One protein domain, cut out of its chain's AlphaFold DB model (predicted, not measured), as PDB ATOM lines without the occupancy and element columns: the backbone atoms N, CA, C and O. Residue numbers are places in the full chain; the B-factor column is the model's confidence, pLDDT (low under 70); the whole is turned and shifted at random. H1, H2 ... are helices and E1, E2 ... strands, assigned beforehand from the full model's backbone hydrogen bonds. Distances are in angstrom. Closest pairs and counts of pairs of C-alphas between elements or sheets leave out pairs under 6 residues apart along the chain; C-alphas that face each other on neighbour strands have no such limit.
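AT A GLANCE: This is residues 3 to 155, 272 to 320 and 335 to 344 of the 352 residues of the protein "ATPase_AAA_core domain-containing protein" of Bradymonadaceae bacterium TMQ3 (UniProt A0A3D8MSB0). Two twisted sheets stand at an angle with helix H1 between them: the five-stranded sheet E2, E1, E4, E5, E6 and the smaller sheet E3, E9, E8, E7. H4 covers the larger sheet beside H1, while H5 packs on the far face of the smaller one, with H6 near it. You have 212 printed residues, with six named helices and nine named strands in the order E1 E2 E3 H1 H2 E4 H3 E5 E6 H4 E7 H5 E8 H6 E9. The larger sheet is antiparallel and the smaller mixed; the class is mixed, and the whole is compact, with a radius of gyration of the C-alphas of 18.2 A and spans of 56 by 42 by 27 A.

IN THESE COORDINATES: Find C-alpha 3 at (141.156, 143.980, 155.657); E1 runs from there to residue 11, 20.0 A. Next come E2, residues 14 to 20, E3, 25 to 28, H1, 36 to 49, 19.3 A long, and H2, 64 to 70. E4 is residues 81 to 88, 23.4 A, H3 94 to 97, E5 104 to 112, 25.6 A, and E6 118 to 123. H4, 136 to 148, begins at C-alpha 136, (132.127, 149.496, 172.341), and E7, 149 to 154, follows it directly. Past the first cut, residues 156 to 271, look for H5, 272 to 287, 24.7 A, E8, 291 to 296, and H6, 305 to 316; past the second cut, residues 321 to 334, comes E9, 338 to 343, with its last C-alpha, 343, at (151.850, 145.856, 150.229).

HOW THE PARTS SIT: Start in the twisted larger sheet: N 8 and O 17 are 2.8 A apart in the hairpin E1 and E2, N 7 and O 84 2.8 A between E1 and E4, N 85 and O 107 2.8 A between E4 and E5, and N 108 and O 122 2.8 A in the hairpin E5 and E6. H1 and H4 are on the same face, two layers, at heights of 10.1 A and 9.2 A over the sheet. The closest C-alphas of H4 and E6 are Lys 122 and Ala 138, 5.5 A. H2 and H3 only graze this sheet; H1 and H2 only just touch, with 3 pairs of C-alphas within 8 A, closest at Leu 42 and Leu 69, 7.4 A. In the smaller sheet find N 26 and O 340, 3.1 A, between E3 and E9, N 294 and O 341, 3.2 A, between E9 and E8, and N 152 and O 293, 2.9 A, between the parallel E8 and E7. H5 and H1 are on its opposite faces, three layers, and H6 only grazes it. Each O i to N i+4 pair is within hydrogen-bond range in H2 and H4, against 9 of 10 in H1, 9 of 12 in H5 and 4 of 8 in H6; H3 is too short for one.

THE WHOLE: The C-alphas farthest apart, Pro 115 and Asp 320, are 57.3 A apart. Residues 156 to 271 and 321 to 334 are not printed, with C-alpha gaps of 15.3 A and 29.8 A. The links H1 to H2 and E6 to H4 are long. Mean pLDDT of the printed part is 78.5; 51 residues are under 70, among them 301 to 320 and 335 to 344.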
ATOM      1  N   LEU A   3     142.459 143.779 156.285       88.31
ATOM      2  CA  LEU A   3     141.156 143.980 155.657       88.31
ATOM      3  C   LEU A   3     140.997 142.986 154.497       88.31
ATOM      4  O   LEU A   3     141.848 142.923 153.617       88.31
ATOM      5  N   LEU A   4     139.938 142.177 154.517       89.44
ATOM      6  CA  LEU A   4     139.716 141.113 153.531       89.44
ATOM      7  C   LEU A   4     138.667 141.484 152.492       89.44
ATOM      8  O   LEU A   4     138.807 141.133 151.324       89.44
ATOM      9  N   GLN A   5     137.589 142.144 152.917       92.62
ATOM     10  CA  GLN A   5     136.456 142.422 152.043       92.62
ATOM     11  C   GLN A   5     135.668 143.636 152.525       92.62
ATOM     12  O   GLN A   5     135.482 143.833 153.726       92.62
ATOM     13  N   LEU A   6     135.137 144.385 151.564       92.81
ATOM     14  CA  LEU A   6     134.123 145.411 151.748       92.81
ATOM     15  C   LEU A   6     132.799 144.927 151.142       92.81
ATOM     16  O   LEU A   6     132.768 144.459 150.005       92.81
ATOM     17  N   GLU A   7     131.700 145.035 151.879       93.19
ATOM     18  CA  GLU A   7     130.347 144.767 151.385       93.19
ATOM     19  C   GLU A   7     129.458 145.996 151.590       93.19
ATOM     20  O   GLU A   7     129.409 146.575 152.675       93.19
ATOM     21  N   ILE A   8     128.744 146.386 150.540       91.19
ATOM     22  CA  ILE A   8     127.817 147.512 150.510       91.19
ATOM     23  C   ILE A   8     126.413 146.961 150.288       91.19
ATOM     24  O   ILE A   8     126.185 146.189 149.360       91.19
ATOM     25  N   ARG A   9     125.447 147.391 151.099       90.44
ATOM     26  CA  ARG A   9     124.022 147.123 150.882       90.44
ATOM     27  C   ARG A   9     123.217 148.404 150.974       90.44
ATOM     28  O   ARG A   9     123.254 149.077 152.003       90.44
ATOM     29  N   ASN A  10     122.434 148.687 149.938       88.38
ATOM     30  CA  ASN A  10     121.503 149.817 149.873       88.38
ATOM     31  C   ASN A  10     122.146 151.177 150.212       88.38
ATOM     32  O   ASN A  10     121.538 152.001 150.896       88.38
ATOM     33  N   LEU A  11     123.375 151.407 149.748       85.88
ATOM     34  CA  LEU A  11     124.107 152.666 149.906       85.88
ATOM     35  C   LEU A  11     124.676 153.085 148.550       85.88
ATOM     36  O   LEU A  11     125.125 152.242 147.775       85.88
ATOM     37  N   ARG A  12     124.657 154.393 148.276       81.06
ATOM     38  CA  ARG A  12     125.389 155.037 147.175       81.06
ATOM     39  C   ARG A  12     125.292 154.340 145.802       81.06
ATOM     40  O   ARG A  12     126.282 154.166 145.094       81.06
ATOM     41  N   GLY A  13     124.078 153.919 145.445       75.12
ATOM     42  CA  GLY A  13     123.760 153.294 144.152       75.12
ATOM     43  C   GLY A  13     123.848 151.767 144.120       75.12
ATOM     44  O   GLY A  13     123.351 151.163 143.174       75.12
ATOM     45  N   TYR A  14     124.365 151.129 145.173       78.62
ATOM     46  CA  TYR A  14     124.385 149.673 145.296       78.62
ATOM     47  C   TYR A  14     123.184 149.156 146.078       78.62
ATOM     48  O   TYR A  14     122.964 149.551 147.223       78.62
ATOM     49  N   SER A  15     122.449 148.203 145.501       81.44
ATOM     50  CA  SER A  15     121.538 147.337 146.259       81.44
ATOM     51  C   SER A  15     122.335 146.314 147.075       81.44
ATOM     52  O   SER A  15     122.109 146.156 148.274       81.44
ATOM     53  N   ASN A  16     123.319 145.681 146.436       87.12
ATOM     54  CA  ASN A  16     124.290 144.776 147.033       87.12
ATOM     55  C   ASN A  16     125.584 144.802 146.203       87.12
ATOM     56  O   ASN A  16     125.529 144.649 144.984       87.12
ATOM     57  N   GLY A  17     126.733 144.991 146.843       87.69
ATOM     58  CA  GLY A  17     128.041 145.007 146.195       87.69
ATOM     59  C   GLY A  17     129.111 144.452 147.125       87.69
ATOM     60  O   GLY A  17     129.070 144.692 148.330       87.69
ATOM     61  N   LYS A  18     130.072 143.706 146.578       90.69
ATOM     62  CA  LYS A  18     131.196 143.134 147.330       90.69
ATOM     63  C   LYS A  18     132.505 143.416 146.609       90.69
ATOM     64  O   LYS A  18     132.578 143.268 145.394       90.69
ATOM     65  N   LEU A  19     133.528 143.759 147.378       89.00
ATOM     66  CA  LEU A  19     134.877 144.015 146.902       89.00
ATOM     67  C   LEU A  19     135.871 143.222 147.753       89.00
ATOM     68  O   LEU A  19     135.956 143.433 148.962       89.00
ATOM     69  N   SER A  20     136.603 142.306 147.118       87.75
ATOM     70  CA  SER A  20     137.649 141.507 147.766       87.75
ATOM     71  C   SER A  20     138.988 142.242 147.752       87.75
ATOM     72  O   SER A  20     139.424 142.745 146.719       87.75
ATOM     73  N   LEU A  21     139.647 142.258 148.905       85.31
ATOM     74  CA  LEU A  21     140.928 142.916 149.168       85.31
ATOM     75  C   LEU A  21     141.999 141.896 149.578       85.31
ATOM     76  O   LEU A  21     142.975 142.234 150.236       85.31
ATOM     77  N   VAL A  22     141.808 140.617 149.244       80.12
ATOM     78  CA  VAL A  22     142.740 139.545 149.633       80.12
ATOM     79  C   VAL A  22     143.950 139.475 148.697       80.12
ATOM     80  O   VAL A  22     145.026 139.051 149.116       80.12
ATOM     81  N   ARG A  23     143.775 139.879 147.435       75.69
ATOM     82  CA  ARG A  23     144.811 139.813 146.398       75.69
ATOM     83  C   ARG A  23     145.771 141.004 146.498       75.69
ATOM     84  O   ARG A  23     145.337 142.062 146.943       75.69
ATOM     85  N   PRO A  24     147.035 140.856 146.060       68.62
ATOM     86  CA  PRO A  24     147.969 141.973 145.943       68.62
ATOM     87  C   PRO A  24     147.424 143.087 145.057       68.62
ATOM     88  O   PRO A  24     147.567 144.243 145.405       68.62
ATOM     89  N   ILE A  25     146.760 142.720 143.956       75.56
ATOM     90  CA  ILE A  25     146.097 143.645 143.042       75.56
ATOM     91  C   ILE A  25     144.643 143.212 142.854       75.56
ATOM     92  O   ILE A  25     144.378 142.085 142.420       75.56
ATOM     93  N   THR A  26     143.698 144.106 143.146       79.62
ATOM     94  CA  THR A  26     142.290 143.950 142.746       79.62
ATOM     95  C   THR A  26     141.939 145.015 141.716       79.62
ATOM     96  O   THR A  26     142.142 146.195 141.975       79.62
ATOM     97  N   VAL A  27     141.383 144.596 140.575       80.88
ATOM     98  CA  VAL A  27     140.896 145.499 139.525       80.88
ATOM     99  C   VAL A  27     139.370 145.526 139.524       80.88
ATOM    100  O   VAL A  27     138.742 144.474 139.386       80.88
ATOM    101  N   LEU A  28     138.765 146.710 139.665       78.56
ATOM    102  CA  LEU A  28     137.323 146.891 139.456       78.56
ATOM    103  C   LEU A  28     137.059 147.371 138.031       78.56
ATOM    104  O   LEU A  28     137.343 148.521 137.721       78.56
ATOM    105  N   VAL A  29     136.440 146.518 137.213       79.56
ATOM    106  CA  VAL A  29     135.991 146.851 135.852       79.56
ATOM    107  C   VAL A  29     134.470 146.954 135.783       79.56
ATOM    108  O   VAL A  29     133.743 146.327 136.557       79.56
ATOM    109  N   GLY A  30     133.964 147.754 134.850       73.88
ATOM    110  CA  GLY A  30     132.532 147.851 134.575       73.88
ATOM    111  C   GLY A  30     132.163 149.132 133.829       73.88
ATOM    112  O   GLY A  30     133.017 150.007 133.680       73.88
ATOM    113  N   PRO A  31     130.894 149.289 133.414       70.94
ATOM    114  CA  PRO A  31     130.440 150.454 132.658       70.94
ATOM    115  C   PRO A  31     130.707 151.778 133.383       70.94
ATOM    116  O   PRO A  31     130.753 151.828 134.620       70.94
ATOM    117  N   ASN A  32     130.838 152.868 132.628       65.69
ATOM    118  CA  ASN A  32     130.871 154.205 133.216       65.69
ATOM    119  C   ASN A  32     129.616 154.428 134.065       65.69
ATOM    120  O   ASN A  32     128.530 153.954 133.733       65.69
ATOM    121  N   ASN A  33     129.784 155.111 135.197       64.38
ATOM    122  CA  ASN A  33     128.706 155.390 136.146       64.38
ATOM    123  C   ASN A  33     128.054 154.146 136.804       64.38
ATOM    124  O   ASN A  33     126.981 154.243 137.394       64.38
ATOM    125  N   SER A  34     128.702 152.974 136.775       68.25
ATOM    126  CA  SER A  34     128.209 151.762 137.459       68.25
ATOM    127  C   SER A  34     128.386 151.771 138.988       68.25
ATOM    128  O   SER A  34     128.083 150.780 139.653       68.25
ATOM    129  N   GLY A  35     128.893 152.872 139.554       72.19
ATOM    130  CA  GLY A  35     129.118 153.035 140.990       72.19
ATOM    131  C   GLY A  35     130.509 152.634 141.490       72.19
ATOM    132  O   GLY A  35     130.714 152.629 142.695       72.19
ATOM    133  N   LYS A  36     131.490 152.335 140.627       80.75
ATOM    134  CA  LYS A  36     132.843 151.894 141.057       80.75
ATOM    135  C   LYS A  36     133.501 152.876 142.037       80.75
ATOM    136  O   LYS A  36     133.899 152.476 143.127       80.75
ATOM    137  N   THR A  37     133.467 154.168 141.713       82.56
ATOM    138  CA  THR A  37     133.894 155.281 142.580       82.56
ATOM    139  C   THR A  37     133.205 155.275 143.956       82.56
ATOM    140  O   THR A  37     133.792 155.678 144.956       82.56
ATOM    141  N   SER A  38     131.977 154.754 144.073       85.31
ATOM    142  CA  SER A  38     131.283 154.648 145.363       85.31
ATOM    143  C   SER A  38     131.981 153.704 146.342       85.31
ATOM    144  O   SER A  38     131.933 153.977 147.539       85.31
ATOM    145  N   PHE A  39     132.626 152.623 145.880       87.44
ATOM    146  CA  PHE A  39     133.399 151.749 146.773       87.44
ATOM    147  C   PHE A  39     134.559 152.510 147.409       87.44
ATOM    148  O   PHE A  39     134.736 152.437 148.625       87.44
ATOM    149  N   PHE A  40     135.304 153.267 146.602       87.25
ATOM    150  CA  PHE A  40     136.457 154.022 147.077       87.25
ATOM    151  C   PHE A  40     136.048 155.141 148.010       87.25
ATOM    152  O   PHE A  40     136.569 155.206 149.112       87.25
ATOM    153  N   LEU A  41     135.036 155.927 147.652       88.19
ATOM    154  CA  LEU A  41     134.592 157.034 148.495       88.19
ATOM    155  C   LEU A  41     133.979 156.578 149.826       88.19
ATOM    156  O   LEU A  41     134.110 157.272 150.830       88.19
ATOM    157  N   LEU A  42     133.298 155.426 149.865       91.56
ATOM    158  CA  LEU A  42     132.780 154.875 151.123       91.56
ATOM    159  C   LEU A  42     133.898 154.319 152.008       91.56
ATOM    160  O   LEU A  42     133.832 154.464 153.229       91.56
ATOM    161  N   LEU A  43     134.902 153.678 151.408       90.69
ATOM    162  CA  LEU A  43     136.048 153.162 152.148       90.69
ATOM    163  C   LEU A  43     136.946 154.302 152.641       90.69
ATOM    164  O   LEU A  43     137.336 154.288 153.803       90.69
ATOM    165  N   ASP A  44     137.184 155.309 151.802       90.56
ATOM    166  CA  ASP A  44     137.917 156.530 152.130       90.56
ATOM    167  C   ASP A  44     137.263 157.269 153.295       90.56
ATOM    168  O   ASP A  44     137.903 157.520 154.315       90.56
ATOM    169  N   TRP A  45     135.950 157.503 153.217       93.25
ATOM    170  CA  TRP A  45     135.213 158.089 154.330       93.25
ATOM    171  C   TRP A  45     135.390 157.281 155.616       93.25
ATOM    172  O   TRP A  45     135.757 157.851 156.638       93.25
ATOM    173  N   LEU A  46     135.186 155.962 155.580       94.50
ATOM    174  CA  LEU A  46     135.263 155.136 156.786       94.50
ATOM    175  C   LEU A  46     136.678 155.097 157.393       94.50
ATOM    176  O   LEU A  46     136.825 155.064 158.617       94.50
ATOM    177  N   MET A  47     137.710 155.075 156.550       90.19
ATOM    178  CA  MET A  47     139.100 154.903 156.972       90.19
ATOM    179  C   MET A  47     139.782 156.224 157.340       90.19
ATOM    180  O   MET A  47     140.569 156.253 158.288       90.19
ATOM    181  N   ASN A  48     139.452 157.315 156.653       86.25
ATOM    182  CA  ASN A  48     140.166 158.584 156.771       86.25
ATOM    183  C   ASN A  48     139.330 159.677 157.445       86.25
ATOM    184  O   ASN A  48     139.863 160.413 158.272       86.25
ATOM    185  N   HIS A  49     138.021 159.739 157.186       89.75
ATOM    186  CA  HIS A  49     137.195 160.891 157.576       89.75
ATOM    187  C   HIS A  49     136.170 160.620 158.680       89.75
ATOM    188  O   HIS A  49     135.696 161.560 159.311       89.75
ATOM    189  N   PHE A  50     135.821 159.361 158.933       92.94
ATOM    190  CA  PHE A  50     134.808 159.008 159.916       92.94
ATOM    191  C   PHE A  50     135.291 159.333 161.332       92.94
ATOM    192  O   PHE A  50     136.298 158.786 161.794       92.94
ATOM    193  N   ASP A  51     134.581 160.207 162.042       92.31
ATOM    194  CA  ASP A  51     134.955 160.586 163.401       92.31
ATOM    195  C   ASP A  51     134.478 159.535 164.411       92.31
ATOM    196  O   ASP A  51     133.351 159.530 164.899       92.31
ATOM    197  N   VAL A  52     135.381 158.627 164.773       89.50
ATOM    198  CA  VAL A  52     135.083 157.561 165.739       89.50
ATOM    199  C   VAL A  52     134.887 158.114 167.161       89.50
ATOM    200  O   VAL A  52     134.367 157.406 168.021       89.50
ATOM    201  N   SER A  53     135.296 159.355 167.443       88.81
ATOM    202  CA  SER A  53     135.051 160.004 168.738       88.81
ATOM    203  C   SER A  53     133.668 160.656 168.835       88.81
ATOM    204  O   SER A  53     133.164 160.825 169.942       88.81
ATOM    205  N   GLY A  54     133.000 160.903 167.704       90.50
ATOM    206  CA  GLY A  54     131.693 161.567 167.629       90.50
ATOM    207  C   GLY A  54     130.484 160.733 168.083       90.50
ATOM    208  O   GLY A  54     129.342 161.116 167.829       90.50
ATOM    209  N   PHE A  55     130.688 159.578 168.723       91.50
ATOM    210  CA  PHE A  55     129.587 158.781 169.272       91.50
ATOM    211  C   PHE A  55     129.064 159.395 170.574       91.50
ATOM    212  O   PHE A  55     129.797 159.524 171.551       91.50
ATOM    213  N   VAL A  56     127.761 159.671 170.624       87.69
ATOM    214  CA  VAL A  56     127.052 160.152 171.816       87.69
ATOM    215  C   VAL A  56     126.034 159.094 172.226       87.69
ATOM    216  O   VAL A  56     125.167 158.721 171.437       87.69
ATOM    217  N   ASN A  57     126.152 158.568 173.449       85.81
ATOM    218  CA  ASN A  57     125.312 157.468 173.951       85.81
ATOM    219  C   ASN A  57     125.266 156.257 172.993       85.81
ATOM    220  O   ASN A  57     124.229 155.625 172.796       85.81
ATOM    221  N   GLY A  58     126.397 155.966 172.341       85.88
ATOM    222  CA  GLY A  58     126.542 154.875 171.375       85.88
ATOM    223  C   GLY A  58     125.872 155.108 170.014       85.88
ATOM    224  O   GLY A  58     125.912 154.212 169.171       85.88
ATOM    225  N   ALA A  59     125.312 156.284 169.737       89.81
ATOM    226  CA  ALA A  59     124.839 156.665 168.407       89.81
ATOM    227  C   ALA A  59     125.764 157.721 167.788       89.81
ATOM    228  O   ALA A  59     126.226 158.625 168.478       89.81
ATOM    229  N   TYR A  60     126.023 157.615 166.486       94.12
ATOM    230  CA  TYR A  60     126.719 158.654 165.727       94.12
ATOM    231  C   TYR A  60     125.717 159.420 164.869       94.12
ATOM    232  O   TYR A  60     124.900 158.809 164.171       94.12
ATOM    233  N   TYR A  61     125.780 160.747 164.921       93.00
ATOM    234  CA  TYR A  61     124.898 161.635 164.171       93.00
ATOM    235  C   TYR A  61     125.661 162.189 162.966       93.00
ATOM    236  O   TYR A  61     126.487 163.081 163.138       93.00
ATOM    237  N   PRO A  62     125.429 161.650 161.757       92.19
ATOM    238  CA  PRO A  62     126.168 162.073 160.577       92.19
ATOM    239  C   PRO A  62     125.810 163.500 160.165       92.19
ATOM    240  O   PRO A  62     124.646 163.902 160.204       92.19
ATOM    241  N   SER A  63     126.818 164.231 159.702       92.06
ATOM    242  CA  SER A  63     126.658 165.531 159.052       92.06
ATOM    243  C   SER A  63     125.926 165.418 157.709       92.06
ATOM    244  O   SER A  63     125.852 164.345 157.102       92.06
ATOM    245  N   ASP A  64     125.445 166.544 157.172       88.31
ATOM    246  CA  ASP A  64     124.778 166.571 155.862       88.31
ATOM    247  C   ASP A  64     125.676 166.066 154.724       88.31
ATOM    248  O   ASP A  64     125.199 165.396 153.804       88.31
ATOM    249  N   LYS A  65     126.989 166.326 154.810       88.38
ATOM    250  CA  LYS A  65     127.982 165.828 153.848       88.38
ATOM    251  C   LYS A  65     128.090 164.303 153.893       88.38
ATOM    252  O   LYS A  65     128.058 163.652 152.850       88.38
ATOM    253  N   GLU A  66     128.161 163.720 155.087       90.69
ATOM    254  CA  GLU A  66     128.198 162.263 155.262       90.69
ATOM    255  C   GLU A  66     126.879 161.615 154.843       90.69
ATOM    256  O   GLU A  66     126.862 160.559 154.213       90.69
ATOM    257  N   LEU A  67     125.751 162.267 155.119       88.12
ATOM    258  CA  LEU A  67     124.457 161.800 154.644       88.12
ATOM    259  C   LEU A  67     124.364 161.822 153.125       88.12
ATOM    260  O   LEU A  67     123.869 160.858 152.548       88.12
ATOM    261  N   ALA A  68     124.851 162.871 152.464       87.31
ATOM    262  CA  ALA A  68     124.916 162.917 151.007       87.31
ATOM    263  C   ALA A  68     125.763 161.764 150.441       87.31
ATOM    264  O   ALA A  68     125.362 161.137 149.462       87.31
ATOM    265  N   LEU A  69     126.874 161.429 151.103       87.25
ATOM    266  CA  LEU A  69     127.743 160.306 150.750       87.25
ATOM    267  C   LEU A  69     127.042 158.942 150.877       87.25
ATOM    268  O   LEU A  69     127.217 158.060 150.034       87.25
ATOM    269  N   LEU A  70     126.273 158.761 151.953       85.81
ATOM    270  CA  LEU A  70     125.644 157.491 152.319       85.81
ATOM    271  C   LEU A  70     124.242 157.312 151.715       85.81
ATOM    272  O   LEU A  70     123.693 156.207 151.741       85.81
ATOM    273  N   LYS A  71     123.631 158.369 151.169       75.44
ATOM    274  CA  LYS A  71     122.297 158.296 150.563       75.44
ATOM    275  C   LYS A  71     122.278 157.264 149.421       75.44
ATOM    276  O   LYS A  71     123.164 157.255 148.564       75.44
ATOM    277  N   PRO A  72     121.288 156.356 149.385       66.81
ATOM    278  CA  PRO A  72     121.108 155.477 148.240       66.81
ATOM    279  C   PRO A  72     120.623 156.279 147.027       66.81
ATOM    280  O   PRO A  72     119.838 157.209 147.171       66.81
ATOM    281  N   ALA A  73     121.029 155.871 145.824       53.12
ATOM    282  CA  ALA A  73     120.554 156.486 144.581       53.12
ATOM    283  C   ALA A  73     119.092 156.123 144.234       53.12
ATOM    284  O   ALA A  73     118.555 156.613 143.248       53.12
ATOM    285  N   ARG A  74     118.455 155.228 145.002       60.09
ATOM    286  CA  ARG A  74     117.069 154.770 144.810       60.09
ATOM    287  C   ARG A  74     116.341 154.723 146.146       60.09
ATOM    288  O   ARG A  74     116.975 154.578 147.193       60.09
ATOM    289  N   GLU A  75     115.015 154.770 146.114       61.81
ATOM    290  CA  GLU A  75     114.202 154.473 147.290       61.81
ATOM    291  C   GLU A  75     114.424 153.020 147.721       61.81
ATOM    292  O   GLU A  75     113.983 152.067 147.087       61.81
ATOM    293  N   THR A  76     115.144 152.831 148.822       62.53
ATOM    294  CA  THR A  76     115.438 151.501 149.378       62.53
ATOM    295  C   THR A  76     114.307 150.977 150.268       62.53
ATOM    296  O   THR A  76     114.484 149.969 150.951       62.53
ATOM    297  N   GLY A  77     113.161 151.668 150.318       67.88
ATOM    298  CA  GLY A  77     112.053 151.361 151.221       67.88
ATOM    299  C   GLY A  77     112.518 151.183 152.673       67.88
ATOM    300  O   GLY A  77     113.286 151.991 153.200       67.88
ATOM    301  N   ARG A  78     112.089 150.081 153.306       68.19
ATOM    302  CA  ARG A  78     112.481 149.675 154.672       68.19
ATOM    303  C   ARG A  78     113.757 148.818 154.729       68.19
ATOM    304  O   ARG A  78     114.079 148.285 155.791       68.19
ATOM    305  N   ASN A  79     114.474 148.649 153.617       79.88
ATOM    306  CA  ASN A  79     115.653 147.788 153.592       79.88
ATOM    307  C   ASN A  79     116.823 148.409 154.363       79.88
ATOM    308  O   ASN A  79     117.048 149.621 154.337       79.88
ATOM    309  N   ALA A  80     117.593 147.549 155.036       79.44
ATOM    310  CA  ALA A  80     118.758 147.969 155.801       79.44
ATOM    311  C   ALA A  80     119.831 148.565 154.879       79.44
ATOM    312  O   ALA A  80     120.180 147.967 153.856       79.44
ATOM    313  N   ARG A  81     120.364 149.720 155.285       89.50
ATOM    314  CA  ARG A  81     121.483 150.403 154.635       89.50
ATOM    315  C   ARG A  81     122.739 150.143 155.442       89.50
ATOM    316  O   ARG A  81     122.761 150.429 156.642       89.50
ATOM    317  N   ARG A  82     123.740 149.531 154.818       91.50
ATOM    318  CA  ARG A  82     124.875 148.968 155.545       91.50
ATOM    319  C   ARG A  82     126.149 148.958 154.722       91.50
ATOM    320  O   ARG A  82     126.145 148.520 153.576       91.50
ATOM    321  N   LEU A  83     127.238 149.320 155.385       94.56
ATOM    322  CA  LEU A  83     128.602 148.998 154.990       94.56
ATOM    323  C   LEU A  83     129.121 147.885 155.908       94.56
ATOM    324  O   LEU A  83     128.799 147.857 157.097       94.56
ATOM    325  N   SER A  84     129.866 146.916 155.392       95.69
ATOM    326  CA  SER A  84     130.449 145.842 156.200       95.69
ATOM    327  C   SER A  84     131.890 145.575 155.810       95.69
ATOM    328  O   SER A  84     132.187 145.407 154.631       95.69
ATOM    329  N   LEU A  85     132.766 145.511 156.810       96.38
ATOM    330  CA  LEU A  85     134.160 145.121 156.658       96.38
ATOM    331  C   LEU A  85     134.350 143.706 157.192       96.38
ATOM    332  O   LEU A  85     133.969 143.415 158.328       96.38
ATOM    333  N   GLN A  86     134.975 142.846 156.395       96.00
ATOM    334  CA  GLN A  86     135.526 141.583 156.876       96.00
ATOM    335  C   GLN A  86     137.005 141.769 157.182       96.00
ATOM    336  O   GLN A  86     137.771 142.203 156.320       96.00
ATOM    337  N   VAL A  87     137.402 141.448 158.409       94.25
ATOM    338  CA  VAL A  87     138.726 141.770 158.943       94.25
ATOM    339  C   VAL A  87     139.329 140.519 159.551       94.25
ATOM    340  O   VAL A  87     138.775 139.956 160.493       94.25
ATOM    341  N   ARG A  88     140.479 140.094 159.029       93.94
ATOM    342  CA  ARG A  88     141.275 139.027 159.631       93.94
ATOM    343  C   ARG A  88     141.951 139.544 160.886       93.94
ATOM    344  O   ARG A  88     142.622 140.582 160.859       93.94
ATOM    345  N   ILE A  89     141.785 138.799 161.964       92.00
ATOM    346  CA  ILE A  89     142.460 139.019 163.231       92.00
ATOM    347  C   ILE A  89     143.440 137.863 163.407       92.00
ATOM    348  O   ILE A  89     143.054 136.702 163.341       92.00
ATOM    349  N   ASP A  90     144.717 138.192 163.576       87.69
ATOM    350  CA  ASP A  90     145.780 137.184 163.686       87.69
ATOM    351  C   ASP A  90     145.949 136.725 165.143       87.69
ATOM    352  O   ASP A  90     146.302 135.583 165.412       87.69
ATOM    353  N   ASP A  91     145.622 137.606 166.092       89.62
ATOM    354  CA  ASP A  91     145.649 137.314 167.522       89.62
ATOM    355  C   ASP A  91     144.417 136.500 167.945       89.62
ATOM    356  O   ASP A  91     143.295 137.016 168.006       89.62
ATOM    357  N   GLN A  92     144.640 135.224 168.260       88.31
ATOM    358  CA  GLN A  92     143.599 134.281 168.674       88.31
ATOM    359  C   GLN A  92     142.896 134.685 169.976       88.31
ATOM    360  O   GLN A  92     141.705 134.410 170.134       88.31
ATOM    361  N   GLN A  93     143.575 135.396 170.885       89.06
ATOM    362  CA  GLN A  93     142.964 135.845 172.145       89.06
ATOM    363  C   GLN A  93     141.823 136.841 171.893       89.06
ATOM    364  O   GLN A  93     140.869 136.945 172.666       89.06
ATOM    365  N   MET A  94     141.875 137.539 170.760       89.00
ATOM    366  CA  MET A  94     140.883 138.529 170.363       89.00
ATOM    367  C   MET A  94     139.661 137.924 169.653       89.00
ATOM    368  O   MET A  94     138.700 138.651 169.382       89.00
ATOM    369  N   TYR A  95     139.646 136.615 169.367       91.56
ATOM    370  CA  TYR A  95     138.594 135.990 168.551       91.56
ATOM    371  C   TYR A  95     137.235 136.032 169.237       91.56
ATOM    372  O   TYR A  95     136.244 136.447 168.633       91.56
ATOM    373  N   GLN A  96     137.188 135.663 170.518       89.69
ATOM    374  CA  GLN A  96     135.949 135.729 171.292       89.69
ATOM    375  C   GLN A  96     135.479 137.179 171.444       89.69
ATOM    376  O   GLN A  96     134.300 137.478 171.239       89.69
ATOM    377  N   ARG A  97     136.415 138.102 171.715       91.25
ATOM    378  CA  ARG A  97     136.135 139.531 171.898       91.25
ATOM    379  C   ARG A  97     135.487 140.147 170.658       91.25
ATOM    380  O   ARG A  97     134.457 140.806 170.769       91.25
ATOM    381  N   TYR A  98     136.037 139.904 169.471       93.31
ATOM    382  CA  TYR A  98     135.500 140.467 168.228       93.31
ATOM    383  C   TYR A  98     134.494 139.569 167.502       93.31
ATOM    384  O   TYR A  98     134.074 139.897 166.390       93.31
ATOM    385  N   LYS A  99     134.043 138.483 168.149       92.06
ATOM    386  CA  LYS A  99     133.073 137.517 167.602       92.06
ATOM    387  C   LYS A  99     133.521 136.975 166.243       92.06
ATOM    388  O   LYS A  99     132.739 136.945 165.290       92.06
ATOM    389  N   CYS A 100     134.797 136.620 166.149       91.88
ATOM    390  CA  CYS A 100     135.388 136.084 164.936       91.88
ATOM    391  C   CYS A 100     134.791 134.719 164.589       91.88
ATOM    392  O   CYS A 100     134.541 133.899 165.470       91.88
ATOM    393  N   ILE A 101     134.620 134.471 163.294       91.75
ATOM    394  CA  ILE A 101     134.357 133.149 162.721       91.75
ATOM    395  C   ILE A 101     135.579 132.838 161.859       91.75
ATOM    396  O   ILE A 101     135.931 133.654 161.009       91.75
ATOM    397  N   ASP A 102     136.276 131.738 162.145       90.38
ATOM    398  CA  ASP A 102     137.521 131.344 161.462       90.38
ATOM    399  C   ASP A 102     138.573 132.471 161.410       90.38
ATOM    400  O   ASP A 102     139.184 132.761 160.381       90.38
ATOM    401  N   GLY A 103     138.733 133.185 162.530       92.25
ATOM    402  CA  GLY A 103     139.658 134.319 162.652       92.25
ATOM    403  C   GLY A 103     139.239 135.590 161.908       92.25
ATOM    404  O   GLY A 103     140.007 136.552 161.844       92.25
ATOM    405  N   VAL A 104     138.019 135.642 161.366       95.31
ATOM    406  CA  VAL A 104     137.481 136.811 160.663       95.31
ATOM    407  C   VAL A 104     136.388 137.480 161.487       95.31
ATOM    408  O   VAL A 104     135.340 136.899 161.764       95.31
ATOM    409  N   ALA A 105     136.612 138.739 161.863       96.50
ATOM    410  CA  ALA A 105     135.585 139.603 162.427       96.50
ATOM    411  C   ALA A 105     134.791 140.292 161.308       96.50
ATOM    412  O   ALA A 105     135.346 140.701 160.289       96.50
ATOM    413  N   THR A 106     133.486 140.466 161.518       97.12
ATOM    414  CA  THR A 106     132.642 141.302 160.652       97.12
ATOM    415  C   THR A 106     132.268 142.571 161.402       97.12
ATOM    416  O   THR A 106     131.531 142.501 162.386       97.12
ATOM    417  N   LEU A 107     132.740 143.723 160.929       97.31
ATOM    418  CA  LEU A 107     132.327 145.038 161.416       97.31
ATOM    419  C   LEU A 107     131.227 145.584 160.507       97.31
ATOM    420  O   LEU A 107     131.418 145.686 159.299       97.31
ATOM    421  N   ARG A 108     130.083 145.963 161.077       95.75
ATOM    422  CA  ARG A 108     128.956 146.564 160.355       95.75
ATOM    423  C   ARG A 108     128.794 148.026 160.731       95.75
ATOM    424  O   ARG A 108     128.695 148.329 161.916       95.75
ATOM    425  N   VAL A 109     128.665 148.878 159.721       95.00
ATOM    426  CA  VAL A 109     128.238 150.276 159.829       95.00
ATOM    427  C   VAL A 109     126.812 150.351 159.290       95.00
ATOM    428  O   VAL A 109     126.589 150.236 158.085       95.00
ATOM    429  N   ASP A 110     125.833 150.455 160.184       92.81
ATOM    430  CA  ASP A 110     124.411 150.520 159.836       92.81
ATOM    431  C   ASP A 110     123.939 151.978 159.825       92.81
ATOM    432  O   ASP A 110     124.153 152.688 160.806       92.81
ATOM    433  N   LEU A 111     123.229 152.389 158.771       91.31
ATOM    434  CA  LEU A 111     122.584 153.701 158.673       91.31
ATOM    435  C   LEU A 111     121.060 153.568 158.803       91.31
ATOM    436  O   LEU A 111     120.394 152.933 157.978       91.31
ATOM    437  N   LYS A 112     120.490 154.255 159.791       88.38
ATOM    438  CA  LYS A 112     119.051 154.545 159.882       88.38
ATOM    439  C   LYS A 112     118.821 155.971 159.420       88.38
ATOM    440  O   LYS A 112     119.604 156.839 159.769       88.38
ATOM    441  N   THR A 113     117.755 156.226 158.666       82.50
ATOM    442  CA  THR A 113     117.436 157.583 158.174       82.50
ATOM    443  C   THR A 113     116.219 158.208 158.846       82.50
ATOM    444  O   THR A 113     116.058 159.417 158.777       82.50
ATOM    445  N   THR A 114     115.353 157.411 159.476       76.56
ATOM    446  CA  THR A 114     114.087 157.866 160.072       76.56
ATOM    447  C   THR A 114     113.967 157.385 161.521       76.56
ATOM    448  O   THR A 114     114.325 156.239 161.789       76.56
ATOM    449  N   PRO A 115     113.464 158.198 162.474       78.75
ATOM    450  CA  PRO A 115     112.983 159.579 162.316       78.75
ATOM    451  C   PRO A 115     114.108 160.621 162.178       78.75
ATOM    452  O   PRO A 115     113.902 161.639 161.534       78.75
ATOM    453  N   LYS A 116     115.301 160.350 162.724       86.12
ATOM    454  CA  LYS A 116     116.524 161.134 162.498       86.12
ATOM    455  C   LYS A 116     117.642 160.215 162.004       86.12
ATOM    456  O   LYS A 116     117.671 159.052 162.430       86.12
ATOM    457  N   PRO A 117     118.546 160.695 161.134       89.31
ATOM    458  CA  PRO A 117     119.640 159.874 160.664       89.31
ATOM    459  C   PRO A 117     120.627 159.538 161.780       89.31
ATOM    460  O   PRO A 117     121.084 160.431 162.487       89.31
ATOM    461  N   ILE A 118     120.938 158.252 161.935       92.19
ATOM    462  CA  ILE A 118     121.921 157.760 162.904       92.19
ATOM    463  C   ILE A 118     122.747 156.635 162.291       92.19
ATOM    464  O   ILE A 118     122.231 155.803 161.535       92.19
ATOM    465  N   ILE A 119     124.021 156.591 162.663       93.56
ATOM    466  CA  ILE A 119     124.948 155.512 162.342       93.56
ATOM    467  C   ILE A 119     125.227 154.707 163.611       93.56
ATOM    468  O   ILE A 119     125.413 155.270 164.692       93.56
ATOM    469  N   ARG A 120     125.273 153.379 163.473       93.19
ATOM    470  CA  ARG A 120     125.730 152.477 164.539       93.19
ATOM    471  C   ARG A 120     126.782 151.491 164.048       93.19
ATOM    472  O   ARG A 120     126.746 151.064 162.892       93.19
ATOM    473  N   LEU A 121     127.645 151.062 164.966       95.81
ATOM    474  CA  LEU A 121     128.638 150.015 164.744       95.81
ATOM    475  C   LEU A 121     128.264 148.726 165.477       95.81
ATOM    476  O   LEU A 121     128.028 148.725 166.688       95.81
ATOM    477  N   LYS A 122     128.238 147.603 164.757       95.31
ATOM    478  CA  LYS A 122     127.941 146.272 165.317       95.31
ATOM    479  C   LYS A 122     128.946 145.227 164.836       95.31
ATOM    480  O   LYS A 122     129.513 145.353 163.754       95.31
ATOM    481  N   LEU A 123     129.118 144.172 165.630       94.81
ATOM    482  CA  LEU A 123     129.948 143.012 165.294       94.81
ATOM    483  C   LEU A 123     129.099 141.817 164.852       94.81
ATOM    484  O   LEU A 123     128.004 141.593 165.378       94.81
ATOM    485  N   GLY A 124     129.641 141.024 163.932       91.62
ATOM    486  CA  GLY A 124     129.042 139.783 163.447       91.62
ATOM    487  C   GLY A 124     127.842 140.000 162.515       91.62
ATOM    488  O   GLY A 124     127.590 141.126 162.078       91.62
ATOM    489  N   PRO A 125     127.082 138.940 162.190       88.19
ATOM    490  CA  PRO A 125     125.911 139.027 161.317       88.19
ATOM    491  C   PRO A 125     124.743 139.792 161.972       88.19
ATOM    492  O   PRO A 125     124.687 139.896 163.201       88.19
ATOM    493  N   PRO A 126     123.795 140.334 161.178       86.06
ATOM    494  CA  PRO A 126     122.603 141.007 161.696       86.06
ATOM    495  C   PRO A 126     121.719 140.101 162.538       86.06
ATOM    496  O   PRO A 126     121.406 138.985 162.130       86.06
ATOM    497  N   LYS A 127     121.252 140.626 163.673       87.75
ATOM    498  CA  LYS A 127     120.299 139.945 164.554       87.75
ATOM    499  C   LYS A 127     119.028 140.773 164.700       87.75
ATOM    500  O   LYS A 127     119.074 142.000 164.687       87.75
ATOM    501  N   ARG A 128     117.882 140.102 164.873       80.69
ATOM    502  CA  ARG A 128     116.591 140.775 165.120       80.69
ATOM    503  C   ARG A 128     116.596 141.595 166.416       80.69
ATOM    504  O   ARG A 128     115.908 142.602 166.485       80.69
ATOM    505  N   SER A 129     117.401 141.190 167.396       82.69
ATOM    506  CA  SER A 129     117.578 141.866 168.684       82.69
ATOM    507  C   SER A 129     118.606 143.008 168.660       82.69
ATOM    508  O   SER A 129     118.977 143.498 169.721       82.69
ATOM    509  N   ASP A 130     119.137 143.400 167.492       85.56
ATOM    510  CA  ASP A 130     120.117 144.488 167.406       85.56
ATOM    511  C   ASP A 130     119.454 145.839 167.740       85.56
ATOM    512  O   ASP A 130     118.743 146.417 166.911       85.56
ATOM    513  N   ASP A 131     119.756 146.385 168.918       86.31
ATOM    514  CA  ASP A 131     119.405 147.758 169.296       86.31
ATOM    515  C   ASP A 131     120.153 148.819 168.459       86.31
ATOM    516  O   ASP A 131     121.103 148.533 167.719       86.31
ATOM    517  N   TRP A 132     119.723 150.078 168.562       84.25
ATOM    518  CA  TRP A 132     120.333 151.212 167.856       84.25
ATOM    519  C   TRP A 132     121.508 151.860 168.608       84.25
ATOM    520  O   TRP A 132     121.812 153.022 168.366       84.25
ATOM    521  N   VAL A 133     122.187 151.092 169.464       88.75
ATOM    522  CA  VAL A 133     123.376 151.514 170.213       88.75
ATOM    523  C   VAL A 133     124.598 150.783 169.663       88.75
ATOM    524  O   VAL A 133     124.572 149.584 169.389       88.75
ATOM    525  N   SER A 134     125.694 151.492 169.439       91.75
ATOM    526  CA  SER A 134     126.935 150.887 168.957       91.75
ATOM    527  C   SER A 134     127.576 150.030 170.036       91.75
ATOM    528  O   SER A 134     127.514 150.343 171.217       91.75
ATOM    529  N   SER A 135     128.205 148.933 169.626       90.75
ATOM    530  CA  SER A 135     129.008 148.130 170.546       90.75
ATOM    531  C   SER A 135     130.365 148.798 170.762       90.75
ATOM    532  O   SER A 135     131.055 149.077 169.782       90.75
ATOM    533  N   ASP A 136     130.794 148.959 172.015       92.38
ATOM    534  CA  ASP A 136     132.127 149.496 172.341       92.38
ATOM    535  C   ASP A 136     133.248 148.704 171.667       92.38
ATOM    536  O   ASP A 136     134.209 149.269 171.153       92.38
ATOM    537  N   LEU A 137     133.087 147.382 171.574       94.25
ATOM    538  CA  LEU A 137     134.019 146.506 170.867       94.25
ATOM    539  C   LEU A 137     134.042 146.778 169.355       94.25
ATOM    540  O   LEU A 137     135.092 146.647 168.736       94.25
ATOM    541  N   ALA A 138     132.921 147.182 168.751       95.25
ATOM    542  CA  ALA A 138     132.877 147.576 167.342       95.25
ATOM    543  C   ALA A 138     133.576 148.927 167.109       95.25
ATOM    544  O   ALA A 138     134.326 149.064 166.143       95.25
ATOM    545  N   ILE A 139     133.374 149.888 168.018       95.19
ATOM    546  CA  ILE A 139     134.072 151.185 168.022       95.19
ATOM    547  C   ILE A 139     135.583 150.966 168.188       95.19
ATOM    548  O   ILE A 139     136.383 151.516 167.436       95.19
ATOM    549  N   GLN A 140     135.995 150.116 169.130       95.12
ATOM    550  CA  GLN A 140     137.403 149.754 169.312       95.12
ATOM    551  C   GLN A 140     137.976 149.052 168.079       95.12
ATOM    552  O   GLN A 140     139.103 149.334 167.683       95.12
ATOM    553  N   LEU A 141     137.210 148.161 167.441       95.38
ATOM    554  CA  LEU A 141     137.675 147.460 166.249       95.38
ATOM    555  C   LEU A 141     137.965 148.431 165.095       95.38
ATOM    556  O   LEU A 141     139.014 148.299 164.473       95.38
ATOM    557  N   ILE A 142     137.102 149.421 164.824       95.19
ATOM    558  CA  ILE A 142     137.383 150.405 163.761       95.19
ATOM    559  C   ILE A 142     138.605 151.275 164.082       95.19
ATOM    560  O   ILE A 142     139.392 151.542 163.176       95.19
ATOM    561  N   LYS A 143     138.826 151.648 165.353       94.06
ATOM    562  CA  LYS A 143     140.061 152.345 165.766       94.06
ATOM    563  C   LYS A 143     141.293 151.495 165.455       94.06
ATOM    564  O   LYS A 143     142.165 151.937 164.716       94.06
ATOM    565  N   ASN A 144     141.293 150.237 165.897       92.44
ATOM    566  CA  ASN A 144     142.404 149.310 165.676       92.44
ATOM    567  C   ASN A 144     142.665 149.042 164.184       92.44
ATOM    568  O   ASN A 144     143.814 148.869 163.775       92.44
ATOM    569  N   ILE A 145     141.613 148.996 163.358       92.00
ATOM    570  CA  ILE A 145     141.754 148.869 161.902       92.00
ATOM    571  C   ILE A 145     142.464 150.102 161.335       92.00
ATOM    572  O   ILE A 145     143.428 149.933 160.600       92.00
ATOM    573  N   ARG A 146     142.051 151.322 161.700       90.12
ATOM    574  CA  ARG A 146     142.649 152.585 161.211       90.12
ATOM    575  C   ARG A 146     144.070 152.838 161.737       90.12
ATOM    576  O   ARG A 146     144.875 153.526 161.107       90.12
ATOM    577  N   GLU A 147     144.407 152.268 162.887       87.62
ATOM    578  CA  GLU A 147     145.775 152.274 163.407       87.62
ATOM    579  C   GLU A 147     146.697 151.366 162.591       87.62
ATOM    580  O   GLU A 147     147.838 151.736 162.345       87.62
ATOM    581  N   LYS A 148     146.208 150.208 162.134       84.56
ATOM    582  CA  LYS A 148     147.030 149.193 161.452       84.56
ATOM    583  C   LYS A 148     146.960 149.248 159.929       84.56
ATOM    584  O   LYS A 148     147.847 148.710 159.271       84.56
ATOM    585  N   VAL A 149     145.916 149.854 159.374       83.50
ATOM    586  CA  VAL A 149     145.654 149.932 157.935       83.50
ATOM    587  C   VAL A 149     145.575 151.395 157.518       83.50
ATOM    588  O   VAL A 149     144.718 152.133 158.000       83.50
ATOM    589  N   ALA A 150     146.453 151.796 156.605       81.00
ATOM    590  CA  ALA A 150     146.381 153.072 155.911       81.00
ATOM    591  C   ALA A 150     145.661 152.868 154.575       81.00
ATOM    592  O   ALA A 150     146.044 152.007 153.784       81.00
ATOM    593  N   PHE A 151     144.612 153.646 154.329       82.69
ATOM    594  CA  PHE A 151     143.906 153.646 153.053       82.69
ATOM    595  C   PHE A 151     144.210 154.949 152.327       82.69
ATOM    596  O   PHE A 151     143.938 156.021 152.867       82.69
ATOM    597  N   LEU A 152     144.761 154.863 151.121       78.12
ATOM    598  CA  LEU A 152     145.055 156.026 150.300       78.12
ATOM    599  C   LEU A 152     144.227 155.985 149.022       78.12
ATOM    600  O   LEU A 152     144.417 155.112 148.176       78.12
ATOM    601  N   HIS A 153     143.323 156.949 148.880       81.94
ATOM    602  CA  HIS A 153     142.521 157.128 147.677       81.94
ATOM    603  C   HIS A 153     143.177 158.133 146.727       81.94
ATOM    604  O   HIS A 153     143.509 159.253 147.116       81.94
ATOM    605  N   VAL A 154     143.355 157.724 145.472       77.00
ATOM    606  CA  VAL A 154     143.849 158.550 144.371       77.00
ATOM    607  C   VAL A 154     142.704 158.731 143.373       77.00
ATOM    608  O   VAL A 154     142.357 157.775 142.675       77.00
ATOM    609  N   PRO A 155     142.088 159.922 143.304       76.62
ATOM    610  CA  PRO A 155     140.988 160.175 142.381       76.62
ATOM    611  C   PRO A 155     141.464 160.207 140.918       76.62
ATOM    612  O   PRO A 155     142.655 160.350 140.632       76.62
ATOM    613  N   LEU A 272     152.119 164.002 133.390       72.50
ATOM    614  CA  LEU A 272     153.324 163.992 134.226       72.50
ATOM    615  C   LEU A 272     152.979 164.262 135.694       72.50
ATOM    616  O   LEU A 272     153.512 163.597 136.578       72.50
ATOM    617  N   GLN A 273     152.024 165.162 135.943       75.44
ATOM    618  CA  GLN A 273     151.456 165.390 137.274       75.44
ATOM    619  C   GLN A 273     150.894 164.096 137.877       75.44
ATOM    620  O   GLN A 273     151.167 163.760 139.029       75.44
ATOM    621  N   SER A 274     150.169 163.328 137.063       71.81
ATOM    622  CA  SER A 274     149.593 162.040 137.444       71.81
ATOM    623  C   SER A 274     150.650 160.983 137.760       71.81
ATOM    624  O   SER A 274     150.496 160.241 138.730       71.81
ATOM    625  N   LEU A 275     151.721 160.898 136.964       73.19
ATOM    626  CA  LEU A 275     152.831 159.972 137.219       73.19
ATOM    627  C   LEU A 275     153.598 160.342 138.483       73.19
ATOM    628  O   LEU A 275     153.968 159.466 139.261       73.19
ATOM    629  N   LEU A 276     153.821 161.634 138.693       76.38
ATOM    630  CA  LEU A 276     154.527 162.133 139.857       76.38
ATOM    631  C   LEU A 276     153.758 161.849 141.148       76.38
ATOM    632  O   LEU A 276     154.348 161.387 142.119       76.38
ATOM    633  N   ASP A 277     152.447 162.079 141.142       74.44
ATOM    634  CA  ASP A 277     151.570 161.737 142.257       74.44
ATOM    635  C   ASP A 277     151.669 160.247 142.612       74.44
ATOM    636  O   ASP A 277     151.953 159.899 143.756       74.44
ATOM    637  N   LEU A 278     151.563 159.359 141.617       72.12
ATOM    638  CA  LEU A 278     151.736 157.916 141.822       72.12
ATOM    639  C   LEU A 278     153.143 157.547 142.331       72.12
ATOM    640  O   LEU A 278     153.276 156.694 143.208       72.12
ATOM    641  N   ALA A 279     154.194 158.197 141.826       72.12
ATOM    642  CA  ALA A 279     155.571 157.943 142.246       72.12
ATOM    643  C   ALA A 279     155.839 158.385 143.695       72.12
ATOM    644  O   ALA A 279     156.503 157.672 144.449       72.12
ATOM    645  N   MET A 280     155.304 159.537 144.115       71.31
ATOM    646  CA  MET A 280     155.399 159.989 145.509       71.31
ATOM    647  C   MET A 280     154.701 159.018 146.456       71.31
ATOM    648  O   MET A 280     155.226 158.704 147.525       71.31
ATOM    649  N   ILE A 281     153.541 158.519 146.036       66.88
ATOM    650  CA  ILE A 281     152.761 157.540 146.779       66.88
ATOM    651  C   ILE A 281     153.544 156.238 146.964       66.88
ATOM    652  O   ILE A 281     153.660 155.768 148.094       66.88
ATOM    653  N   SER A 282     154.151 155.710 145.898       64.38
ATOM    654  CA  SER A 282     154.994 154.514 146.003       64.38
ATOM    655  C   SER A 282     156.241 154.754 146.868       64.38
ATOM    656  O   SER A 282     156.643 153.915 147.664       64.38
ATOM    657  N   SER A 283     156.831 155.949 146.824       62.22
ATOM    658  CA  SER A 283     157.975 156.282 147.686       62.22
ATOM    659  C   SER A 283     157.616 156.294 149.183       62.22
ATOM    660  O   SER A 283     158.429 155.894 150.026       62.22
ATOM    661  N   ALA A 284     156.383 156.694 149.525       56.88
ATOM    662  CA  ALA A 284     155.864 156.690 150.894       56.88
ATOM    663  C   ALA A 284     155.592 155.275 151.457       56.88
ATOM    664  O   ALA A 284     155.450 155.119 152.676       56.88
ATOM    665  N   GLU A 285     155.597 154.231 150.614       53.25
ATOM    666  CA  GLU A 285     155.423 152.819 151.008       53.25
ATOM    667  C   GLU A 285     156.504 152.339 151.997       53.25
ATOM    668  O   GLU A 285     156.292 151.403 152.768       53.25
ATOM    669  N   ASN A 286     157.658 153.011 152.043       49.16
ATOM    670  CA  ASN A 286     158.842 152.535 152.762       49.16
ATOM    671  C   ASN A 286     158.894 152.844 154.271       49.16
ATOM    672  O   ASN A 286     159.838 152.416 154.933       49.16
ATOM    673  N   ASN A 287     157.896 153.530 154.844       50.28
ATOM    674  CA  ASN A 287     157.900 153.893 156.274       50.28
ATOM    675  C   ASN A 287     157.311 152.817 157.218       50.28
ATOM    676  O   ASN A 287     157.227 153.036 158.421       50.28
ATOM    677  N   GLY A 288     156.948 151.635 156.706       50.38
ATOM    678  CA  GLY A 288     156.981 150.358 157.444       50.38
ATOM    679  C   GLY A 288     155.978 150.083 158.580       50.38
ATOM    680  O   GLY A 288     155.892 148.932 158.997       50.38
ATOM    681  N   GLU A 289     155.212 151.056 159.084       60.53
ATOM    682  CA  GLU A 289     154.400 150.846 160.303       60.53
ATOM    683  C   GLU A 289     152.955 150.365 160.072       60.53
ATOM    684  O   GLU A 289     152.374 149.722 160.948       60.53
ATOM    685  N   LYS A 290     152.355 150.636 158.904       69.06
ATOM    686  CA  LYS A 290     150.954 150.281 158.596       69.06
ATOM    687  C   LYS A 290     150.841 149.482 157.305       69.06
ATOM    688  O   LYS A 290     151.589 149.716 156.362       69.06
ATOM    689  N   PHE A 291     149.856 148.590 157.240       75.56
ATOM    690  CA  PHE A 291     149.453 147.938 155.995       75.56
ATOM    691  C   PHE A 291     148.788 148.966 155.075       75.56
ATOM    692  O   PHE A 291     147.809 149.591 155.481       75.56
ATOM    693  N   GLN A 292     149.310 149.158 153.865       76.56
ATOM    694  CA  GLN A 292     148.834 150.200 152.956       76.56
ATOM    695  C   GLN A 292     147.928 149.605 151.872       76.56
ATOM    696  O   GLN A 292     148.255 148.579 151.272       76.56
ATOM    697  N   ILE A 293     146.782 150.248 151.649       80.38
ATOM    698  CA  ILE A 293     145.843 149.947 150.568       80.38
ATOM    699  C   ILE A 293     145.754 151.185 149.682       80.38
ATOM    700  O   ILE A 293     145.242 152.219 150.116       80.38
ATOM    701  N   PHE A 294     146.205 151.062 148.438       77.88
ATOM    702  CA  PHE A 294     146.119 152.131 147.444       77.88
ATOM    703  C   PHE A 294     144.905 151.930 146.566       77.88
ATOM    704  O   PHE A 294     144.861 150.941 145.856       77.88
ATOM    705  N   ALA A 295     143.941 152.841 146.585       81.94
ATOM    706  CA  ALA A 295     142.798 152.827 145.685       81.94
ATOM    707  C   ALA A 295     142.991 153.871 144.588       81.94
ATOM    708  O   ALA A 295     142.835 155.061 144.851       81.94
ATOM    709  N   ILE A 296     143.319 153.432 143.374       79.50
ATOM    710  CA  ILE A 296     143.587 154.336 142.252       79.50
ATOM    711  C   ILE A 296     142.407 154.323 141.282       79.50
ATOM    712  O   ILE A 296     142.058 153.279 140.727       79.50
ATOM    713  N   GLU A 297     141.796 155.487 141.065       80.31
ATOM    714  CA  GLU A 297     140.792 155.705 140.025       80.31
ATOM    715  C   GLU A 297     141.452 156.150 138.723       80.31
ATOM    716  O   GLU A 297     142.351 156.993 138.734       80.31
ATOM    717  N   GLU A 298     140.989 155.560 137.617       77.25
ATOM    718  CA  GLU A 298     141.452 155.818 136.246       77.25
ATOM    719  C   GLU A 298     142.978 156.028 136.171       77.25
ATOM    720  O   GLU A 298     143.447 157.115 135.826       77.25
ATOM    721  N   PRO A 299     143.804 155.032 136.561       71.19
ATOM    722  CA  PRO A 299     145.260 155.113 136.436       71.19
ATOM    723  C   PRO A 299     145.705 155.529 135.032       71.19
ATOM    724  O   PRO A 299     146.711 156.215 134.908       71.19
ATOM    725  N   GLU A 300     144.937 155.163 134.007       70.62
ATOM    726  CA  GLU A 300     145.133 155.491 132.601       70.62
ATOM    727  C   GLU A 300     144.746 156.923 132.200       70.62
ATOM    728  O   GLU A 300     145.178 157.386 131.136       70.62
ATOM    729  N   ALA A 301     143.934 157.615 133.007       68.81
ATOM    730  CA  ALA A 301     143.461 158.953 132.679       68.81
ATOM    731  C   ALA A 301     144.640 159.923 132.562       68.81
ATOM    732  O   ALA A 301     145.582 159.895 133.354       68.81
ATOM    733  N   PHE A 302     144.577 160.785 131.546       63.66
ATOM    734  CA  PHE A 302     145.584 161.808 131.236       63.66
ATOM    735  C   PHE A 302     146.971 161.281 130.832       63.66
ATOM    736  O   PHE A 302     147.894 162.074 130.646       63.66
ATOM    737  N   LEU A 303     147.127 159.970 130.625       64.75
ATOM    738  CA  LEU A 303     148.378 159.374 130.161       64.75
ATOM    739  C   LEU A 303     148.343 159.048 128.677       64.75
ATOM    740  O   LEU A 303     147.383 158.477 128.162       64.75
ATOM    741  N   HIS A 304     149.456 159.330 128.002       64.69
ATOM    742  CA  HIS A 304     149.690 158.820 126.658       64.69
ATOM    743  C   HIS A 304     149.728 157.272 126.679       64.69
ATOM    744  O   HIS A 304     150.247 156.699 127.643       64.69
ATOM    745  N   PRO A 305     149.260 156.564 125.629       59.38
ATOM    746  CA  PRO A 305     149.233 155.095 125.594       59.38
ATOM    747  C   PRO A 305     150.568 154.401 125.914       59.38
ATOM    748  O   PRO A 305     150.588 153.301 126.463       59.38
ATOM    749  N   SER A 306     151.703 155.040 125.610       56.59
ATOM    750  CA  SER A 306     153.030 154.533 125.993       56.59
ATOM    751  C   SER A 306     153.273 154.562 127.509       56.59
ATOM    752  O   SER A 306     153.858 153.622 128.041       56.59
ATOM    753  N   ALA A 307     152.782 155.585 128.215       57.91
ATOM    754  CA  ALA A 307     152.886 155.719 129.669       57.91
ATOM    755  C   ALA A 307     151.891 154.811 130.415       57.91
ATOM    756  O   ALA A 307     152.217 154.285 131.477       57.91
ATOM    757  N   GLN A 308     150.723 154.528 129.827       64.50
ATOM    758  CA  GLN A 308     149.769 153.551 130.377       64.50
ATOM    759  C   GLN A 308     150.401 152.155 130.526       64.50
ATOM    760  O   GLN A 308     150.205 151.482 131.539       64.50
ATOM    761  N   ARG A 309     151.236 151.742 129.559       61.03
ATOM    762  CA  ARG A 309     151.990 150.474 129.625       61.03
ATOM    763  C   ARG A 309     153.013 150.455 130.764       61.03
ATOM    764  O   ARG A 309     153.264 149.397 131.332       61.03
ATOM    765  N   MET A 310     153.583 151.607 131.120       56.53
ATOM    766  CA  MET A 310     154.542 151.712 132.223       56.53
ATOM    767  C   MET A 310     153.865 151.562 133.588       56.53
ATOM    768  O   MET A 310     154.428 150.906 134.456       56.53
ATOM    769  N   ILE A 311     152.642 152.074 133.775       59.78
ATOM    770  CA  ILE A 311     151.908 151.924 135.047       59.78
ATOM    771  C   ILE A 311     151.597 150.467 135.367       59.78
ATOM    772  O   ILE A 311     151.706 150.060 136.526       59.78
ATOM    773  N   VAL A 312     151.243 149.674 134.355       57.47
ATOM    774  CA  VAL A 312     151.030 148.232 134.536       57.47
ATOM    775  C   VAL A 312     152.310 147.572 135.055       57.47
ATOM    776  O   VAL A 312     152.239 146.761 135.969       57.47
ATOM    777  N   ASN A 313     153.479 147.975 134.554       47.88
ATOM    778  CA  ASN A 313     154.761 147.428 135.001       47.88
ATOM    779  C   ASN A 313     155.170 147.925 136.400       47.88
ATOM    780  O   ASN A 313     155.632 147.124 137.205       47.88
ATOM    781  N   VAL A 314     154.953 149.206 136.725       46.41
ATOM    782  CA  VAL A 314     155.250 149.780 138.056       46.41
ATOM    783  C   VAL A 314     154.350 149.178 139.140       46.41
ATOM    784  O   VAL A 314     154.805 148.912 140.244       46.41
ATOM    785  N   SER A 315     153.086 148.889 138.817       43.53
ATOM    786  CA  SER A 315     152.134 148.284 139.761       43.53
ATOM    787  C   SER A 315     152.413 146.799 140.034       43.53
ATOM    788  O   SER A 315     151.878 146.253 140.995       43.53
ATOM    789  N   VAL A 316     153.218 146.138 139.190       42.53
ATOM    790  CA  VAL A 316     153.448 144.680 139.193       42.53
ATOM    791  C   VAL A 316     154.851 144.292 139.682       42.53
ATOM    792  O   VAL A 316     155.084 143.113 139.929       42.53
ATOM    793  N   GLN A 317     155.784 145.230 139.871       30.12
ATOM    794  CA  GLN A 317     157.138 144.888 140.321       30.12
ATOM    795  C   GLN A 317     157.237 144.735 141.853       30.12
ATOM    796  O   GLN A 317     157.216 145.738 142.566       30.12
ATOM    797  N   PRO A 318     157.428 143.513 142.399       32.12
ATOM    798  CA  PRO A 318     158.145 143.366 143.663       32.12
ATOM    799  C   PRO A 318     159.608 143.818 143.476       32.12
ATOM    800  O   PRO A 318     160.091 143.835 142.340       32.12
ATOM    801  N   PRO A 319     160.341 144.167 144.552       31.34
ATOM    802  CA  PRO A 319     161.758 144.495 144.442       31.34
ATOM    803  C   PRO A 319     162.500 143.319 143.789       31.34
ATOM    804  O   PRO A 319     162.365 142.172 144.216       31.34
ATOM    805  N   ASP A 320     163.206 143.641 142.712       29.61
ATOM    806  CA  ASP A 320     163.749 142.737 141.695       29.61
ATOM    807  C   ASP A 320     164.543 141.545 142.270       29.61
ATOM    808  O   ASP A 320     165.303 141.694 143.235       29.61
ATOM    809  N   ALA A 335     137.900 148.903 129.827       23.44
ATOM    810  CA  ALA A 335     136.997 149.750 130.590       23.44
ATOM    811  C   ALA A 335     137.536 149.884 132.024       23.44
ATOM    812  O   ALA A 335     137.507 148.903 132.763       23.44
ATOM    813  N   MET A 336     138.001 151.089 132.386       29.36
ATOM    814  CA  MET A 336     138.321 151.587 133.736       29.36
ATOM    815  C   MET A 336     139.013 150.571 134.661       29.36
ATOM    816  O   MET A 336     138.360 149.745 135.299       29.36
ATOM    817  N   VAL A 337     140.338 150.655 134.777       33.19
ATOM    818  CA  VAL A 337     141.146 149.732 135.592       33.19
ATOM    819  C   VAL A 337     141.383 150.346 136.969       33.19
ATOM    820  O   VAL A 337     142.378 151.018 137.172       33.19
ATOM    821  N   SER A 338     140.518 150.143 137.964       43.47
ATOM    822  CA  SER A 338     140.846 150.646 139.311       43.47
ATOM    823  C   SER A 338     141.733 149.666 140.074       43.47
ATOM    824  O   SER A 338     141.246 148.609 140.464       43.47
ATOM    825  N   ILE A 339     143.010 150.000 140.272       44.50
ATOM    826  CA  ILE A 339     144.008 149.136 140.922       44.50
ATOM    827  C   ILE A 339     143.949 149.342 142.435       44.50
ATOM    828  O   ILE A 339     144.110 150.459 142.924       44.50
ATOM    829  N   LEU A 340     143.743 148.245 143.163       42.09
ATOM    830  CA  LEU A 340     143.964 148.155 144.602       42.09
ATOM    831  C   LEU A 340     145.250 147.397 144.879       42.09
ATOM    832  O   LEU A 340     145.214 146.173 144.813       42.09
ATOM    833  N   SER A 341     146.346 148.103 145.163       35.06
ATOM    834  CA  SER A 341     147.615 147.467 145.530       35.06
ATOM    835  C   SER A 341     147.719 147.267 147.047       35.06
ATOM    836  O   SER A 341     147.459 148.196 147.815       35.06
ATOM    837  N   ASN A 342     148.080 146.055 147.468       33.06
ATOM    838  CA  ASN A 342     148.269 145.618 148.849       33.06
ATOM    839  C   ASN A 342     149.752 145.295 149.077       33.06
ATOM    840  O   ASN A 342     150.217 144.238 148.642       33.06
ATOM    841  N   TYR A 343     150.466 146.133 149.832       33.47
ATOM    842  CA  TYR A 343     151.850 145.856 150.229       33.47
ATOM    843  C   TYR A 343     151.988 145.757 151.754       33.47
ATOM    844  O   TYR A 343     151.646 146.663 152.512       33.47
ATOM    845  N   GLY A 344     152.494 144.610 152.210       29.78
ATOM    846  CA  GLY A 344     152.872 144.334 153.593       29.78
ATOM    847  C   GLY A 344     153.821 143.139 153.627       29.78
ATOM    848  O   GLY A 344     153.577 142.149 152.941       29.78
TER     849      GLY A 344